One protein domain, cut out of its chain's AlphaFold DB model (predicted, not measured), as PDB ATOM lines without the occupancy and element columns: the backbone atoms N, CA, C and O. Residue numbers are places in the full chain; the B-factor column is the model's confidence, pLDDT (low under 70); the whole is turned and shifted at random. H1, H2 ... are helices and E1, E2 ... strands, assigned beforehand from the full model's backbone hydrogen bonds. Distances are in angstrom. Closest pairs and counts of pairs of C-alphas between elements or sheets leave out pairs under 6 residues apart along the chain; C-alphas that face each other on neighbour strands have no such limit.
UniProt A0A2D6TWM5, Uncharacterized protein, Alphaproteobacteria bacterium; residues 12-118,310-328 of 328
ATOM      1  N   VAL A  12      21.612  21.280  -7.053       97.94
ATOM      2  CA  VAL A  12      22.277  22.567  -7.272       97.94
ATOM      3  C   VAL A  12      23.665  22.532  -6.647       97.94
ATOM      4  O   VAL A  12      23.822  22.209  -5.468       97.94
ATOM      5  N   MET A  13      24.687  22.859  -7.432       97.25
ATOM      6  CA  MET A  13      26.081  22.726  -7.023       97.25
ATOM      7  C   MET A  13      26.835  24.050  -7.141       97.25
ATOM      8  O   MET A  13      26.874  24.645  -8.216       97.25
ATOM      9  N   ALA A  14      27.466  24.476  -6.043       96.19
ATOM     10  CA  ALA A  14      28.501  25.508  -6.059       96.19
ATOM     11  C   ALA A  14      29.869  24.843  -6.228       96.19
ATOM     12  O   ALA A  14      30.308  24.121  -5.331       96.19
ATOM     13  N   TRP A  15      30.553  25.110  -7.338       94.56
ATOM     14  CA  TRP A  15      31.887  24.586  -7.615       94.56
ATOM     15  C   TRP A  15      32.939  25.694  -7.550       94.56
ATOM     16  O   TRP A  15      33.127  26.466  -8.489       94.56
ATOM     17  N   VAL A  16      33.629  25.772  -6.413       92.81
ATOM     18  CA  VAL A  16      34.747  26.701  -6.172       92.81
ATOM     19  C   VAL A  16      36.077  26.073  -6.594       92.81
ATOM     20  O   VAL A  16      36.986  26.759  -7.063       92.81
ATOM     21  N   GLY A  17      36.191  24.751  -6.466       89.12
ATOM     22  CA  GLY A  17      37.379  24.010  -6.867       89.12
ATOM     23  C   GLY A  17      38.630  24.431  -6.084       89.12
ATOM     24  O   GLY A  17      38.626  24.413  -4.855       89.12
ATOM     25  N   ARG A  18      39.715  24.783  -6.790       89.44
ATOM     26  CA  ARG A  18      40.990  25.240  -6.189       89.44
ATOM     27  C   ARG A  18      41.014  26.729  -5.838       89.44
ATOM     28  O   ARG A  18      42.031  27.217  -5.349       89.44
ATOM     29  N   ASP A  19      39.949  27.475  -6.131       86.56
ATOM     30  CA  ASP A  19      39.901  28.887  -5.754       86.56
ATOM     31  C   ASP A  19      39.708  29.033  -4.236       86.56
ATOM     32  O   ASP A  19      39.292  28.118  -3.527       86.56
ATOM     33  N   THR A  20      40.031  30.209  -3.711       84.56
ATOM     34  CA  THR A  20      39.848  30.514  -2.295       84.56
ATOM     35  C   THR A  20      38.352  30.671  -2.000       84.56
ATOM     36  O   THR A  20      37.720  31.546  -2.599       84.56
ATOM     37  N   PRO A  21      37.772  29.934  -1.031       85.25
ATOM     38  CA  PRO A  21      36.359  30.075  -0.676       85.25
ATOM     39  C   PRO A  21      35.980  31.499  -0.267       85.25
ATOM     40  O   PRO A  21      34.883  31.953  -0.555       85.25
ATOM     41  N   LEU A  22      36.904  32.230   0.360       82.38
ATOM     42  CA  LEU A  22      36.710  33.606   0.835       82.38
ATOM     43  C   LEU A  22      36.820  34.681  -0.261       82.38
ATOM     44  O   LEU A  22      36.648  35.864   0.028       82.38
ATOM     45  N   ARG A  23      37.147  34.315  -1.505       82.94
ATOM     46  CA  ARG A  23      37.190  35.267  -2.623       82.94
ATOM     47  C   ARG A  23      35.770  35.710  -2.990       82.94
ATOM     48  O   ARG A  23      34.840  34.916  -2.892       82.94
ATOM     49  N   GLY A  24      35.632  36.952  -3.466       85.19
ATOM     50  CA  GLY A  24      34.359  37.514  -3.936       85.19
ATOM     51  C   GLY A  24      33.606  36.561  -4.863       85.19
ATOM     52  O   GLY A  24      32.523  36.125  -4.501       85.19
ATOM     53  N   ASP A  25      34.215  36.158  -5.982       87.81
ATOM     54  CA  ASP A  25      33.609  35.269  -6.995       87.81
ATOM     55  C   ASP A  25      33.118  33.934  -6.407       87.81
ATOM     56  O   ASP A  25      32.009  33.485  -6.699       87.81
ATOM     57  N   SER A  26      33.906  33.333  -5.508       90.56
ATOM     58  CA  SER A  26      33.528  32.120  -4.777       90.56
ATOM     59  C   SER A  26      32.304  32.358  -3.893       90.56
ATOM     60  O   SER A  26      31.377  31.551  -3.891       90.56
ATOM     61  N   GLN A  27      32.254  33.483  -3.172       92.75
ATOM     62  CA  GLN A  27      31.086  33.858  -2.373       92.75
ATOM     63  C   GLN A  27      29.857  34.124  -3.256       92.75
ATOM     64  O   GLN A  27      28.759  33.735  -2.869       92.75
ATOM     65  N   MET A  28      30.016  34.691  -4.458       94.25
ATOM     66  CA  MET A  28      28.907  34.831  -5.415       94.25
ATOM     67  C   MET A  28      28.336  33.459  -5.789       94.25
ATOM     68  O   MET A  28      27.128  33.246  -5.700       94.25
ATOM     69  N   ALA A  29      29.205  32.508  -6.149       94.88
ATOM     70  CA  ALA A  29      28.800  31.158  -6.532       94.88
ATOM     71  C   ALA A  29      28.094  30.416  -5.388       94.88
ATOM     72  O   ALA A  29      27.034  29.821  -5.585       94.88
ATOM     73  N   ILE A  30      28.652  30.491  -4.176       95.81
ATOM     74  CA  ILE A  30      28.078  29.878  -2.972       95.81
ATOM     75  C   ILE A  30      26.691  30.459  -2.678       95.81
ATOM     76  O   ILE A  30      25.750  29.699  -2.446       95.81
ATOM     77  N   GLY A  31      26.566  31.788  -2.680       96.50
ATOM     78  CA  GLY A  31      25.317  32.480  -2.373       96.50
ATOM     79  C   GLY A  31      24.216  32.158  -3.378       96.50
ATOM     80  O   GLY A  31      23.125  31.742  -2.985       96.50
ATOM     81  N   LEU A  32      24.534  32.254  -4.674       97.00
ATOM     82  CA  LEU A  32      23.597  31.915  -5.742       97.00
ATOM     83  C   LEU A  32      23.136  30.463  -5.667       97.00
ATOM     84  O   LEU A  32      21.941  30.205  -5.762       97.00
ATOM     85  N   ALA A  33      24.052  29.513  -5.482       97.56
ATOM     86  CA  ALA A  33      23.705  28.097  -5.447       97.56
ATOM     87  C   ALA A  33      22.815  27.730  -4.259       97.56
ATOM     88  O   ALA A  33      21.867  26.966  -4.431       97.56
ATOM     89  N   LYS A  34      23.063  28.299  -3.072       97.69
ATOM     90  CA  LYS A  34      22.175  28.107  -1.916       97.69
ATOM     91  C   LYS A  34      20.767  28.610  -2.211       97.69
ATOM     92  O   LYS A  34      19.801  27.894  -1.965       97.69
ATOM     93  N   LEU A  35      20.661  29.817  -2.761       97.88
ATOM     94  CA  LEU A  35      19.367  30.440  -3.002       97.88
ATOM     95  C   LEU A  35      18.617  29.789  -4.171       97.88
ATOM     96  O   LEU A  35      17.406  29.618  -4.098       97.88
ATOM     97  N   CYS A  36      19.327  29.343  -5.211       98.25
ATOM     98  CA  CYS A  36      18.739  28.535  -6.277       98.25
ATOM     99  C   CYS A  36      18.200  27.211  -5.724       98.25
ATOM    100  O   CYS A  36      17.068  26.863  -6.038       98.25
ATOM    101  N   ALA A  37      18.960  26.511  -4.871       98.19
ATOM    102  CA  ALA A  37      18.493  25.277  -4.235       98.19
ATOM    103  C   ALA A  37      17.209  25.509  -3.425       98.19
ATOM    104  O   ALA A  37      16.248  24.762  -3.579       98.19
ATOM    105  N   GLU A  38      17.160  26.579  -2.627       97.38
ATOM    106  CA  GLU A  38      15.957  26.979  -1.888       97.38
ATOM    107  C   GLU A  38      14.768  27.228  -2.833       97.38
ATOM    108  O   GLU A  38      13.699  26.647  -2.655       97.38
ATOM    109  N   MET A  39      14.962  28.044  -3.874       97.94
ATOM    110  CA  MET A  39      13.906  28.437  -4.813       97.94
ATOM    111  C   MET A  39      13.376  27.281  -5.664       97.94
ATOM    112  O   MET A  39      12.211  27.301  -6.060       97.94
ATOM    113  N   THR A  40      14.208  26.284  -5.970       97.19
ATOM    114  CA  THR A  40      13.809  25.124  -6.780       97.19
ATOM    115  C   THR A  40      13.371  23.924  -5.939       97.19
ATOM    116  O   THR A  40      13.078  22.878  -6.513       97.19
ATOM    117  N   GLY A  41      13.376  24.024  -4.601       96.81
ATOM    118  CA  GLY A  41      13.176  22.867  -3.717       96.81
ATOM    119  C   GLY A  41      14.230  21.773  -3.936       96.81
ATOM    120  O   GLY A  41      13.925  20.586  -3.877       96.81
ATOM    121  N   GLY A  42      15.449  22.182  -4.291       96.44
ATOM    122  CA  GLY A  42      16.567  21.305  -4.608       96.44
ATOM    123  C   GLY A  42      17.512  21.080  -3.434       96.44
ATOM    124  O   GLY A  42      17.513  21.794  -2.431       96.44
ATOM    125  N   ARG A  43      18.393  20.098  -3.603       96.88
ATOM    126  CA  ARG A  43      19.502  19.811  -2.694       96.88
ATOM    127  C   ARG A  43      20.743  20.611  -3.093       96.88
ATOM    128  O   ARG A  43      21.113  20.658  -4.265       96.88
ATOM    129  N   TYR A  44      21.414  21.192  -2.103       97.44
ATOM    130  CA  TYR A  44      22.635  21.977  -2.284       97.44
ATOM    131  C   TYR A  44      23.896  21.136  -2.042       97.44
ATOM    132  O   TYR A  44      23.992  20.433  -1.035       97.44
ATOM    133  N   VAL A  45      24.886  21.246  -2.933       96.81
ATOM    134  CA  VAL A  45      26.233  20.686  -2.743       96.81
ATOM    135  C   VAL A  45      27.289  21.771  -2.952       96.81
ATOM    136  O   VAL A  45      27.294  22.472  -3.961       96.81
ATOM    137  N   TYR A  46      28.207  21.880  -1.998       96.19
ATOM    138  CA  TYR A  46      29.375  22.754  -2.060       96.19
ATOM    139  C   TYR A  46      30.628  21.938  -2.382       96.19
ATOM    140  O   TYR A  46      30.864  20.913  -1.741       96.19
ATOM    141  N   VAL A  47      31.426  22.395  -3.350       94.50
ATOM    142  CA  VAL A  47      32.664  21.733  -3.773       94.50
ATOM    143  C   VAL A  47      33.836  22.709  -3.778       94.50
ATOM    144  O   VAL A  47      33.909  23.609  -4.615       94.50
ATOM    145  N   ASP A  48      34.792  22.475  -2.884       93.94
ATOM    146  CA  ASP A  48      36.119  23.087  -2.880       93.94
ATOM    147  C   ASP A  48      37.220  22.034  -2.692       93.94
ATOM    148  O   ASP A  48      36.962  20.846  -2.476       93.94
ATOM    149  N   GLU A  49      38.473  22.459  -2.814       92.75
ATOM    150  CA  GLU A  49      39.626  21.576  -2.682       92.75
ATOM    151  C   GLU A  49      39.712  20.865  -1.313       92.75
ATOM    152  O   GLU A  49      39.941  19.652  -1.319       92.75
ATOM    153  N   PRO A  50      39.519  21.529  -0.154       94.69
ATOM    154  CA  PRO A  50      39.435  20.844   1.137       94.69
ATOM    155  C   PRO A  50      38.391  19.722   1.174       94.69
ATOM    156  O   PRO A  50      38.734  18.601   1.555       94.69
ATOM    157  N   MET A  51      37.160  19.979   0.716       95.00
ATOM    158  CA  MET A  51      36.101  18.967   0.678       95.00
ATOM    159  C   MET A  51      36.505  17.777  -0.196       95.00
ATOM    160  O   MET A  51      36.332  16.623   0.210       95.00
ATOM    161  N   LEU A  52      37.083  18.037  -1.373       94.94
ATOM    162  CA  LEU A  52      37.558  16.991  -2.280       94.94
ATOM    163  C   LEU A  52      38.667  16.140  -1.647       94.94
ATOM    164  O   LEU A  52      38.596  14.913  -1.702       94.94
ATOM    165  N   LYS A  53      39.652  16.768  -0.997       96.12
ATOM    166  CA  LYS A  53      40.745  16.067  -0.303       96.12
ATOM    167  C   LYS A  53      40.237  15.190   0.838       96.12
ATOM    168  O   LYS A  53      40.704  14.065   0.994       96.12
ATOM    169  N   GLU A  54      39.271  15.683   1.606       96.94
ATOM    170  CA  GLU A  54      38.655  14.939   2.707       96.94
ATOM    171  C   GLU A  54      37.843  13.736   2.202       96.94
ATOM    172  O   GLU A  54      37.930  12.639   2.752       96.94
ATOM    173  N   ASN A  55      37.074  13.920   1.126       96.38
ATOM    174  CA  ASN A  55      36.188  12.885   0.596       96.38
ATOM    175  C   ASN A  55      36.907  11.856  -0.285       96.38
ATOM    176  O   ASN A  55      36.433  10.722  -0.405       96.38
ATOM    177  N   PHE A  56      38.028  12.235  -0.902       96.69
ATOM    178  CA  PHE A  56      38.779  11.410  -1.851       96.69
ATOM    179  C   PHE A  56      40.283  11.370  -1.525       96.69
ATOM    180  O   PHE A  56      41.113  11.619  -2.401       96.69
ATOM    181  N   PRO A  57      40.682  10.978  -0.298       97.12
ATOM    182  CA  PRO A  57      42.075  11.059   0.157       97.12
ATOM    183  C   PRO A  57      43.026  10.101  -0.577       97.12
ATOM    184  O   PRO A  57      44.240  10.207  -0.443       97.12
ATOM    185  N   LYS A  58      42.478   9.133  -1.322       97.56
ATOM    186  CA  LYS A  58      43.232   8.142  -2.105       97.56
ATOM    187  C   LYS A  58      43.362   8.506  -3.588       97.56
ATOM    188  O   LYS A  58      43.963   7.733  -4.328       97.56
ATOM    189  N   ALA A  59      42.769   9.617  -4.026       97.00
ATOM    190  CA  ALA A  59      42.935  10.098  -5.391       97.00
ATOM    191  C   ALA A  59      44.398  10.498  -5.631       97.00
ATOM    192  O   ALA A  59      45.036  11.100  -4.766       97.00
ATOM    193  N   LYS A  60      44.931  10.149  -6.800       96.50
ATOM    194  CA  LYS A  60      46.323  10.393  -7.196       96.50
ATOM    195  C   LYS A  60      46.591  11.868  -7.447       96.50
ATOM    196  O   LYS A  60      47.681  12.355  -7.161       96.50
ATOM    197  N   ASP A  61      45.605  12.562  -7.996       94.31
ATOM    198  CA  ASP A  61      45.677  13.969  -8.349       94.31
ATOM    199  C   ASP A  61      44.300  14.637  -8.243       94.31
ATOM    200  O   ASP A  61      43.289  14.011  -7.909       94.31
ATOM    201  N   TYR A  62      44.275  15.944  -8.500       90.50
ATOM    202  CA  TYR A  62      43.060  16.744  -8.419       90.50
ATOM    203  C   TYR A  62      42.010  16.324  -9.457       90.50
ATOM    204  O   TYR A  62      40.834  16.244  -9.120       90.50
ATOM    205  N   ALA A  63      42.417  15.986 -10.683       91.12
ATOM    206  CA  ALA A  63      41.495  15.579 -11.743       91.12
ATOM    207  C   ALA A  63      40.771  14.268 -11.388       91.12
ATOM    208  O   ALA A  63      39.572  14.117 -11.636       91.12
ATOM    209  N   GLU A  64      41.466  13.329 -10.739       94.06
ATOM    210  CA  GLU A  64      40.840  12.128 -10.193       94.06
ATOM    211  C   GLU A  64      39.838  12.469  -9.078       94.06
ATOM    212  O   GLU A  64      38.753  11.885  -9.057       94.06
ATOM    213  N   MET A  65      40.131  13.442  -8.203       94.56
ATOM    214  CA  MET A  65      39.162  13.908  -7.197       94.56
ATOM    215  C   MET A  65      37.900  14.489  -7.845       94.56
ATOM    216  O   MET A  65      36.796  14.147  -7.425       94.56
ATOM    217  N   GLU A  66      38.035  15.321  -8.882       91.56
ATOM    218  CA  GLU A  66      36.891  15.899  -9.605       91.56
ATOM    219  C   GLU A  66      36.048  14.812 -10.288       91.56
ATOM    220  O   GLU A  66      34.821  14.793 -10.164       91.56
ATOM    221  N   SER A  67      36.699  13.840 -10.934       92.38
ATOM    222  CA  SER A  67      36.039  12.686 -11.555       92.38
ATOM    223  C   SER A  67      35.292  11.821 -10.531       92.38
ATOM    224  O   SER A  67      34.155  11.397 -10.764       92.38
ATOM    225  N   LEU A  68      35.897  11.567  -9.366       94.69
ATOM    226  CA  LEU A  68      35.261  10.832  -8.272       94.69
ATOM    227  C   LEU A  68      34.093  11.613  -7.659       94.69
ATOM    228  O   LEU A  68      33.054  11.014  -7.377       94.69
ATOM    229  N   ALA A  69      34.216  12.934  -7.512       92.69
ATOM    230  CA  ALA A  69      33.130  13.805  -7.075       92.69
ATOM    231  C   ALA A  69      31.949  13.758  -8.048       92.69
ATOM    232  O   ALA A  69      30.813  13.549  -7.618       92.69
ATOM    233  N   ALA A  70      32.210  13.847  -9.355       91.12
ATOM    234  CA  ALA A  70      31.174  13.755 -10.377       91.12
ATOM    235  C   ALA A  70      30.434  12.407 -10.343       91.12
ATOM    236  O   ALA A  70      29.206  12.365 -10.448       91.12
ATOM    237  N   LYS A  71      31.159  11.304 -10.110       92.50
ATOM    238  CA  LYS A  71      30.567   9.970  -9.907       92.50
ATOM    239  C   LYS A  71      29.758   9.874  -8.611       92.50
ATOM    240  O   LYS A  71      28.683   9.281  -8.620       92.50
ATOM    241  N   LYS A  72      30.265  10.435  -7.507       93.75
ATOM    242  CA  LYS A  72      29.637  10.372  -6.177       93.75
ATOM    243  C   LYS A  72      28.349  11.190  -6.108       93.75
ATOM    244  O   LYS A  72      27.341  10.700  -5.609       93.75
ATOM    245  N   PHE A  73      28.387  12.437  -6.567       91.81
ATOM    246  CA  PHE A  73      27.272  13.375  -6.413       91.81
ATOM    247  C   PHE A  73      26.270  13.312  -7.572       91.81
ATOM    248  O   PHE A  73      25.097  13.658  -7.381       91.81
ATOM    249  N   GLY A  74      26.716  12.821  -8.732       92.00
ATOM    250  CA  GLY A  74      25.965  12.818  -9.981       92.00
ATOM    251  C   GLY A  74      26.054  14.152 -10.722       92.00
ATOM    252  O   GLY A  74      26.617  15.125 -10.226       92.00
ATOM    253  N   THR A  75      25.488  14.187 -11.929       94.06
ATOM    254  CA  THR A  75      25.361  15.417 -12.724       94.06
ATOM    255  C   THR A  75      24.423  16.400 -12.024       94.06
ATOM    256  O   THR A  75      23.299  16.004 -11.710       94.06
ATOM    257  N   PRO A  76      24.868  17.638 -11.739       95.56
ATOM    258  CA  PRO A  76      23.998  18.658 -11.183       95.56
ATOM    259  C   PRO A  76      22.979  19.121 -12.220       95.56
ATOM    260  O   PRO A  76      23.279  19.195 -13.405       95.56
ATOM    261  N   ASP A  77      21.784  19.466 -11.761       96.75
ATOM    262  CA  ASP A  77      20.779  20.152 -12.564       96.75
ATOM    263  C   ASP A  77      21.206  21.605 -12.826       96.75
ATOM    264  O   ASP A  77      21.086  22.104 -13.946       96.75
ATOM    265  N   ILE A  78      21.765  22.260 -11.802       97.12
ATOM    266  CA  ILE A  78      22.287  23.627 -11.859       97.12
ATOM    267  C   ILE A  78      23.727  23.626 -11.332       97.12
ATOM    268  O   ILE A  78      23.965  23.307 -10.165       97.12
ATOM    269  N   LEU A  79      24.687  23.998 -12.178       96.31
ATOM    270  CA  LEU A  79      26.101  24.151 -11.832       96.31
ATOM    271  C   LEU A  79      26.470  25.635 -11.820       96.31
ATOM    272  O   LEU A  79      26.302  26.324 -12.824       96.31
ATOM    273  N   ILE A  80      26.990  26.118 -10.694       95.50
ATOM    274  CA  ILE A  80      27.409  27.509 -10.513       95.50
ATOM    275  C   ILE A  80      28.846  27.516 -10.004       95.50
ATOM    276  O   ILE A  80      29.148  26.905  -8.980       95.50
ATOM    277  N   GLY A  81      29.735  28.241 -10.669       91.56
ATOM    278  CA  GLY A  81      31.106  28.411 -10.199       91.56
ATOM    279  C   GLY A  81      31.835  29.515 -10.944       91.56
ATOM    280  O   GLY A  81      31.282  30.169 -11.829       91.56
ATOM    281  N   ASN A  82      33.091  29.750 -10.573       81.06
ATOM    282  CA  ASN A  82      33.939  30.632 -11.370       81.06
ATOM    283  C   ASN A  82      34.286  29.951 -12.712       81.06
ATOM    284  O   ASN A  82      34.137  28.737 -12.870       81.06
ATOM    285  N   SER A  83      34.729  30.740 -13.694       68.56
ATOM    286  CA  SER A  83      34.928  30.258 -15.064       68.56
ATOM    287  C   SER A  83      35.910  29.097 -15.166       68.56
ATOM    288  O   SER A  83      35.652  28.149 -15.887       68.56
ATOM    289  N   GLU A  84      37.018  29.119 -14.430       71.88
ATOM    290  CA  GLU A  84      38.014  28.050 -14.543       71.88
ATOM    291  C   GLU A  84      37.552  26.749 -13.881       71.88
ATOM    292  O   GLU A  84      37.734  25.678 -14.456       71.88
ATOM    293  N   ALA A  85      36.937  26.815 -12.697       69.94
ATOM    294  CA  ALA A  85      36.603  25.616 -11.937       69.94
ATOM    295  C   ALA A  85      35.312  24.947 -12.434       69.94
ATOM    296  O   ALA A  85      35.274  23.723 -12.545       69.94
ATOM    297  N   ALA A  86      34.274  25.724 -12.767       72.56
ATOM    298  CA  ALA A  86      33.015  25.172 -13.273       72.56
ATOM    299  C   ALA A  86      33.160  24.585 -14.685       72.56
ATOM    300  O   ALA A  86      32.665  23.490 -14.939       72.56
ATOM    301  N   ILE A  87      33.890  25.264 -15.581       77.12
ATOM    302  CA  ILE A  87      34.122  24.761 -16.947       77.12
ATOM    303  C   ILE A  87      34.991  23.501 -16.912       77.12
ATOM    304  O   ILE A  87      34.722  22.540 -17.630       77.12
ATOM    305  N   ALA A  88      36.030  23.470 -16.070       74.94
ATOM    306  CA  ALA A  88      36.875  22.286 -15.950       74.94
ATOM    307  C   ALA A  88      36.080  21.074 -15.441       74.94
ATOM    308  O   ALA A  88      36.245  19.968 -15.957       74.94
ATOM    309  N   CYS A  89      35.189  21.276 -14.466       81.38
ATOM    310  CA  CYS A  89      34.441  20.171 -13.888       81.38
ATOM    311  C   CYS A  89      33.244  19.724 -14.738       81.38
ATOM    312  O   CYS A  89      32.864  18.549 -14.678       81.38
ATOM    313  N   SER A  90      32.674  20.610 -15.567       82.56
ATOM    314  CA  SER A  90      31.503  20.289 -16.390       82.56
ATOM    315  C   SER A  90      31.768  19.152 -17.380       82.56
ATOM    316  O   SER A  90      30.880  18.332 -17.631       82.56
ATOM    317  N   ALA A  91      33.021  18.999 -17.823       85.94
ATOM    318  CA  ALA A  91      33.480  17.889 -18.658       85.94
ATOM    319  C   ALA A  91      33.303  16.493 -18.020       85.94
ATOM    320  O   ALA A  91      33.215  15.498 -18.743       85.94
ATOM    321  N   TYR A  92      33.221  16.390 -16.688       87.44
ATOM    322  CA  TYR A  92      33.035  15.108 -15.995       87.44
ATOM    323  C   TYR A  92      31.563  14.699 -15.843       87.44
ATOM    324  O   TYR A  92      31.274  13.554 -15.478       87.44
ATOM    325  N   PHE A  93      30.611  15.593 -16.131       88.81
ATOM    326  CA  PHE A  93      29.186  15.321 -15.969       88.81
ATOM    327  C   PHE A  93      28.544  14.834 -17.272       88.81
ATOM    328  O   PHE A  93      28.386  15.571 -18.246       88.81
ATOM    329  N   LYS A  94      28.113  13.566 -17.295       83.06
ATOM    330  CA  LYS A  94      27.480  12.964 -18.476       83.06
ATOM    331  C   LYS A  94      26.165  13.680 -18.819       83.06
ATOM    332  O   LYS A  94      25.205  13.605 -18.064       83.06
ATOM    333  N   GLY A  95      26.107  14.298 -20.001       84.81
ATOM    334  CA  GLY A  95      24.940  15.060 -20.478       84.81
ATOM    335  C   GLY A  95      24.957  16.546 -20.094       84.81
ATOM    336  O   GLY A  95      24.172  17.318 -20.657       84.81
ATOM    337  N   GLY A  96      25.894  16.939 -19.226       89.88
ATOM    338  CA  GLY A  96      26.039  18.289 -18.692       89.88
ATOM    339  C   GLY A  96      24.877  18.715 -17.789       89.88
ATOM    340  O   GLY A  96      23.826  18.066 -17.779       89.88
ATOM    341  N   PRO A  97      25.050  19.810 -17.037       93.69
ATOM    342  CA  PRO A  97      23.956  20.399 -16.283       93.69
ATOM    343  C   PRO A  97      22.866  20.957 -17.207       93.69
ATOM    344  O   PRO A  97      23.089  21.223 -18.394       93.69
ATOM    345  N   GLN A  98      21.663  21.134 -16.660       94.75
ATOM    346  CA  GLN A  98      20.605  21.856 -17.361       94.75
ATOM    347  C   GLN A  98      20.933  23.352 -17.398       94.75
ATOM    348  O   GLN A  98      20.823  23.974 -18.454       94.75
ATOM    349  N   ILE A  99      21.363  23.915 -16.269       95.38
ATOM    350  CA  ILE A  99      21.848  25.291 -16.189       95.38
ATOM    351  C   ILE A  99      23.317  25.291 -15.779       95.38
ATOM    352  O   ILE A  99      23.671  24.759 -14.729       95.38
ATOM    353  N   GLU A 100      24.163  25.916 -16.586       94.25
ATOM    354  CA  GLU A 100      25.565  26.186 -16.263       94.25
ATOM    355  C   GLU A 100      25.745  27.693 -16.115       94.25
ATOM    356  O   GLU A 100      25.272  28.455 -16.952       94.25
ATOM    357  N   CYS A 101      26.373  28.128 -15.031       92.00
ATOM    358  CA  CYS A 101      26.486  29.528 -14.655       92.00
ATOM    359  C   CYS A 101      27.940  29.823 -14.300       92.00
ATOM    360  O   CYS A 101      28.479  29.294 -13.321       92.00
ATOM    361  N   THR A 102      28.570  30.650 -15.129       89.94
ATOM    362  CA  THR A 102      29.984  31.023 -15.017       89.94
ATOM    363  C   THR A 102      30.132  32.543 -15.116       89.94
ATOM    364  O   THR A 102      29.150  33.244 -15.333       89.94
ATOM    365  N   HIS A 103      31.336  33.095 -14.910       86.94
ATOM    366  CA  HIS A 103      31.591  34.544 -15.065       86.94
ATOM    367  C   HIS A 103      30.550  35.443 -14.361       86.94
ATOM    368  O   HIS A 103      30.011  36.396 -14.937       86.94
ATOM    369  N   ILE A 104      30.215  35.089 -13.114       88.19
ATOM    370  CA  ILE A 104      29.051  35.626 -12.398       88.19
ATOM    371  C   ILE A 104      29.125  37.154 -12.283       88.19
ATOM    372  O   ILE A 104      28.157  37.847 -12.607       88.19
ATOM    373  N   GLY A 105      30.267  37.685 -11.836       83.44
ATOM    374  CA  GLY A 105      30.457  39.117 -11.606       83.44
ATOM    375  C   GLY A 105      30.511  39.931 -12.901       83.44
ATOM    376  O   GLY A 105      29.928  41.011 -12.979       83.44
ATOM    377  N   GLU A 106      31.176  39.409 -13.930       78.75
ATOM    378  CA  GLU A 106      31.434  40.128 -15.180       78.75
ATOM    379  C   GLU A 106      30.250  40.105 -16.150       78.75
ATOM    380  O   GLU A 106      30.027  41.092 -16.851       78.75
ATOM    381  N   THR A 107      29.492  39.007 -16.194       81.69
ATOM    382  CA  THR A 107      28.479  38.780 -17.239       81.69
ATOM    383  C   THR A 107      27.073  38.714 -16.660       81.69
ATOM    384  O   THR A 107      26.204  39.515 -17.013       81.69
ATOM    385  N   ILE A 108      26.840  37.775 -15.745       83.19
ATOM    386  CA  ILE A 108      25.492  37.437 -15.274       83.19
ATOM    387  C   ILE A 108      24.893  38.590 -14.473       83.19
ATOM    388  O   ILE A 108      23.763  39.006 -14.725       83.19
ATOM    389  N   SER A 109      25.679  39.150 -13.558       84.12
ATOM    390  CA  SER A 109      25.273  40.274 -12.711       84.12
ATOM    391  C   SER A 109      24.794  41.463 -13.543       84.12
ATOM    392  O   SER A 109      23.696  41.967 -13.336       84.12
ATOM    393  N   ARG A 110      25.564  41.854 -14.563       80.31
ATOM    394  CA  ARG A 110      25.244  43.005 -15.423       80.31
ATOM    395  C   ARG A 110      23.955  42.831 -16.214       80.31
ATOM    396  O   ARG A 110      23.317  43.815 -16.567       80.31
ATOM    397  N   ARG A 111      23.602  41.589 -16.538       84.50
ATOM    398  CA  ARG A 111      22.455  41.289 -17.394       84.50
ATOM    399  C   ARG A 111      21.177  41.014 -16.611       84.50
ATOM    400  O   ARG A 111      20.096  41.267 -17.135       84.50
ATOM    401  N   TYR A 112      21.296  40.469 -15.403       87.81
ATOM    402  CA  TYR A 112      20.154  39.904 -14.679       87.81
ATOM    403  C   TYR A 112      19.960  40.463 -13.266       87.81
ATOM    404  O   TYR A 112      18.950  40.150 -12.643       87.81
ATOM    405  N   CYS A 113      20.869  41.302 -12.762       89.69
ATOM    406  CA  CYS A 113      20.622  42.098 -11.561       89.69
ATOM    407  C   CYS A 113      20.022  43.451 -11.958       89.69
ATOM    408  O   CYS A 113      20.605  44.177 -12.763       89.69
ATOM    409  N   GLN A 114      18.879  43.818 -11.369       85.75
ATOM    410  CA  GLN A 114      18.145  45.034 -11.752       85.75
ATOM    411  C   GLN A 114      18.948  46.316 -11.521       85.75
ATOM    412  O   GLN A 114      18.740  47.326 -12.189       85.75
ATOM    413  N   HIS A 115      19.865  46.265 -10.563       87.31
ATOM    414  CA  HIS A 115      20.658  47.393 -10.108       87.31
ATOM    415  C   HIS A 115      22.151  47.230 -10.428       87.31
ATOM    416  O   HIS A 115      22.980  47.919  -9.840       87.31
ATOM    417  N   GLY A 116      22.508  46.301 -11.327       85.88
ATOM    418  CA  GLY A 116      23.873  46.138 -11.841       85.88
ATOM    419  C   GLY A 116      24.923  45.724 -10.803       85.88
ATOM    420  O   GLY A 116      26.118  45.787 -11.087       85.88
ATOM    421  N   MET A 117      24.504  45.312  -9.602       92.75
ATOM    422  CA  MET A 117      25.415  44.815  -8.570       92.75
ATOM    423  C   MET A 117      25.652  43.316  -8.721       92.75
ATOM    424  O   MET A 117      24.958  42.619  -9.459       92.75
ATOM    425  N   VAL A 118      26.657  42.821  -8.006       94.19
ATOM    426  CA  VAL A 118      27.096  41.427  -8.088       94.19
ATOM    427  C   VAL A 118      26.540  40.588  -6.932       94.19
ATOM    428  O   VAL A 118      26.442  41.104  -5.818       94.19
ATOM    429  N   ARG A 310      19.479  37.447  -4.815       96.69
ATOM    430  CA  ARG A 310      18.082  37.074  -5.028       96.69
ATOM    431  C   ARG A 310      17.591  37.399  -6.422       96.69
ATOM    432  O   ARG A 310      16.931  36.539  -7.005       96.69
ATOM    433  N   ASP A 311      17.943  38.553  -6.973       95.31
ATOM    434  CA  ASP A 311      17.585  38.915  -8.348       95.31
ATOM    435  C   ASP A 311      18.101  37.868  -9.345       95.31
ATOM    436  O   ASP A 311      17.337  37.271 -10.114       95.31
ATOM    437  N   VAL A 312      19.401  37.577  -9.276       96.38
ATOM    438  CA  VAL A 312      20.063  36.657 -10.204       96.38
ATOM    439  C   VAL A 312      19.623  35.207  -9.967       96.38
ATOM    440  O   VAL A 312      19.344  34.491 -10.930       96.38
ATOM    441  N   ALA A 313      19.500  34.765  -8.712       97.19
ATOM    442  CA  ALA A 313      19.020  33.420  -8.390       97.19
ATOM    443  C   ALA A 313      17.578  33.201  -8.868       97.19
ATOM    444  O   ALA A 313      17.277  32.140  -9.412       97.19
ATOM    445  N   SER A 314      16.708  34.212  -8.751       96.94
ATOM    446  CA  SER A 314      15.327  34.138  -9.247       96.94
ATOM    447  C   SER A 314      15.295  33.933 -10.759       96.94
ATOM    448  O   SER A 314      14.534  33.103 -11.261       96.94
ATOM    449  N   TYR A 315      16.160  34.637 -11.499       96.25
ATOM    450  CA  TYR A 315      16.301  34.421 -12.935       96.25
ATOM    451  C   TYR A 315      16.775  32.994 -13.247       96.25
ATOM    452  O   TYR A 315      16.118  32.300 -14.024       96.25
ATOM    453  N   ILE A 316      17.854  32.523 -12.612       96.44
ATOM    454  CA  ILE A 316      18.397  31.169 -12.812       96.44
ATOM    455  C   ILE A 316      17.333  30.099 -12.524       96.44
ATOM    456  O   ILE A 316      17.070  29.242 -13.372       96.44
ATOM    457  N   ALA A 317      16.666  30.184 -11.370       97.19
ATOM    458  CA  ALA A 317      15.608  29.262 -10.971       97.19
ATOM    459  C   ALA A 317      14.433  29.278 -11.963       97.19
ATOM    460  O   ALA A 317      13.907  28.222 -12.311       97.19
ATOM    461  N   SER A 318      14.058  30.448 -12.497       96.94
ATOM    462  CA  SER A 318      13.011  30.542 -13.524       96.94
ATOM    463  C   SER A 318      13.385  29.815 -14.821       96.94
ATOM    464  O   SER A 318      12.532  29.158 -15.422       96.94
ATOM    465  N   GLN A 319      14.656  29.880 -15.246       96.62
ATOM    466  CA  GLN A 319      15.124  29.162 -16.436       96.62
ATOM    467  C   GLN A 319      15.093  27.648 -16.208       96.62
ATOM    468  O   GLN A 319      14.670  26.905 -17.097       96.62
ATOM    469  N   TYR A 320      15.486  27.204 -15.010       96.81
ATOM    470  CA  TYR A 320      15.423  25.800 -14.620       96.81
ATOM    471  C   TYR A 320      13.983  25.265 -14.629       96.81
ATOM    472  O   TYR A 320      13.697  24.290 -15.326       96.81
ATOM    473  N   THR A 321      13.060  25.943 -13.939       96.19
ATOM    474  CA  THR A 321      11.640  25.555 -13.851       96.19
ATOM    475  C   THR A 321      10.954  25.546 -15.219       96.19
ATOM    476  O   THR A 321      10.084  24.717 -15.474       96.19
ATOM    477  N   ALA A 322      11.377  26.418 -16.139       96.69
ATOM    478  CA  ALA A 322      10.901  26.423 -17.521       96.69
ATOM    479  C   ALA A 322      11.455  25.265 -18.383       96.69
ATOM    480  O   ALA A 322      11.157  25.205 -19.577       96.69
ATOM    481  N   GLY A 323      12.286  24.375 -17.825       94.94
ATOM    482  CA  GLY A 323      12.881  23.242 -18.539       94.94
ATOM    483  C   GLY A 323      13.921  23.646 -19.588       94.94
ATOM    484  O   GLY A 323      14.214  22.871 -20.499       94.94
ATOM    485  N   ARG A 324      14.459  24.871 -19.513       94.00
ATOM    486  CA  ARG A 324      15.430  25.376 -20.491       94.00
ATOM    487  C   ARG A 324      16.816  24.837 -20.181       94.00
ATOM    488  O   ARG A 324      17.204  24.794 -19.017       94.00
ATOM    489  N   LYS A 325      17.575  24.504 -21.228       92.56
ATOM    490  CA  LYS A 325      19.013  24.240 -21.133       92.56
ATOM    491  C   LYS A 325      19.777  25.516 -21.478       92.56
ATOM    492  O   LYS A 325      19.644  25.998 -22.603       92.56
ATOM    493  N   VAL A 326      20.514  26.083 -20.525       90.38
ATOM    494  CA  VAL A 326      21.140  27.408 -20.671       90.38
ATOM    495  C   VAL A 326      22.555  27.406 -20.102       90.38
ATOM    496  O   VAL A 326      22.787  26.881 -19.018       90.38
ATOM    497  N   VAL A 327      23.476  28.036 -20.832       88.56
ATOM    498  CA  VAL A 327      24.795  28.432 -20.330       88.56
ATOM    499  C   VAL A 327      24.758  29.947 -20.146       88.56
ATOM    500  O   VAL A 327      24.422  30.668 -21.091       88.56
ATOM    501  N   LEU A 328      24.998  30.399 -18.918       85.31
ATOM    502  CA  LEU A 328      24.922  31.788 -18.473       85.31
ATOM    503  C   LEU A 328      26.306  32.369 -18.190       85.31
ATOM    504  O   LEU A 328      27.158  31.642 -17.617       85.31
TER     505      LEU A 328
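What this domain is: This is residues 12 to 118 and 310 to 328 of the 328 residues of an uncharacterized protein of Alphaproteobacteria bacterium (UniProt A0A2D6TWM5). A small parallel sheet of four strands forms the middle, with the long helix H1 along one face and the short helix H4 standing on the other. H2 and H3 make one end of the longest axis, while H5 and the loop after it make the other, beside H6. The printed part has 126 residues, with six named helices and four named strands in the order E1 H1 E2 H2 H3 E3 H4 E4 H5 H6; the sheet's order is E2 E1 E3 E4. The class is mixed, and the whole is compact, with a radius of gyration of the C-alphas of 13.9 A and spans of 45 by 30 by 21 A.

How they stand to each other: E1, residues 12 to 17, is parallel to E2, residues 43 to 48, with N 14 and O 45 at 2.9 A, and to E3, residues 78 to 81, with N 15 and O 80 at 2.8 A. E3 is parallel to the edge strand E4, residues 99 to 101, with N 79 and O 99 at 2.8 A. H1, residues 24 to 39, lies over E1 and E3 at a height over the sheet of 7.7 A. E1, H1, E2 form a strand-helix-strand unit, two parallel neighbour strands with a helix between, as do E3, H4, E4; both crossovers are right-handed. H2, residues 49 to 55, and H3, residues 62 to 73, only graze the sheet and touch at a steep tilt of 59 degrees, the C-alphas of Leu 52 and Met 65 coming closest at 6.0 A. E2, H2, H3, E3 form a split unit with E1 between its strands, also right-handed. H4, residues 83 to 90, is on the opposite face from H1 and only just stands up from the sheet, rising 43 degrees. H5, residues 104 to 112, is only just not on the sheet. H6, residues 310 to 321, touches H1 at a steep tilt of 53 degrees, the C-alphas of Cys 36 and Ala 313 coming closest at 5.3 A. Every O i to N i+4 pair is within hydrogen-bond range in H1, H2, H3, H4 and H6; H5 has 3 of 5.

Where its parts are: E1 starts at C-alpha 12 (22.277, 22.567, -7.272). H1 is 22.4 A long, E2 16.9 A and H3 16.3 A. H6 ends at C-alpha 321 (11.640, 25.555, -13.851).

The domain as a whole: The C-alphas of Lys 58 and His 115 are the two farthest apart, at 46.0 A. Residues 119 to 309 are not printed, and C-alphas 118 and 310 are 10.5 A apart across the cut. Of the links that are printed whole, none is long. The pLDDT is under 70 at residues 83 and 85.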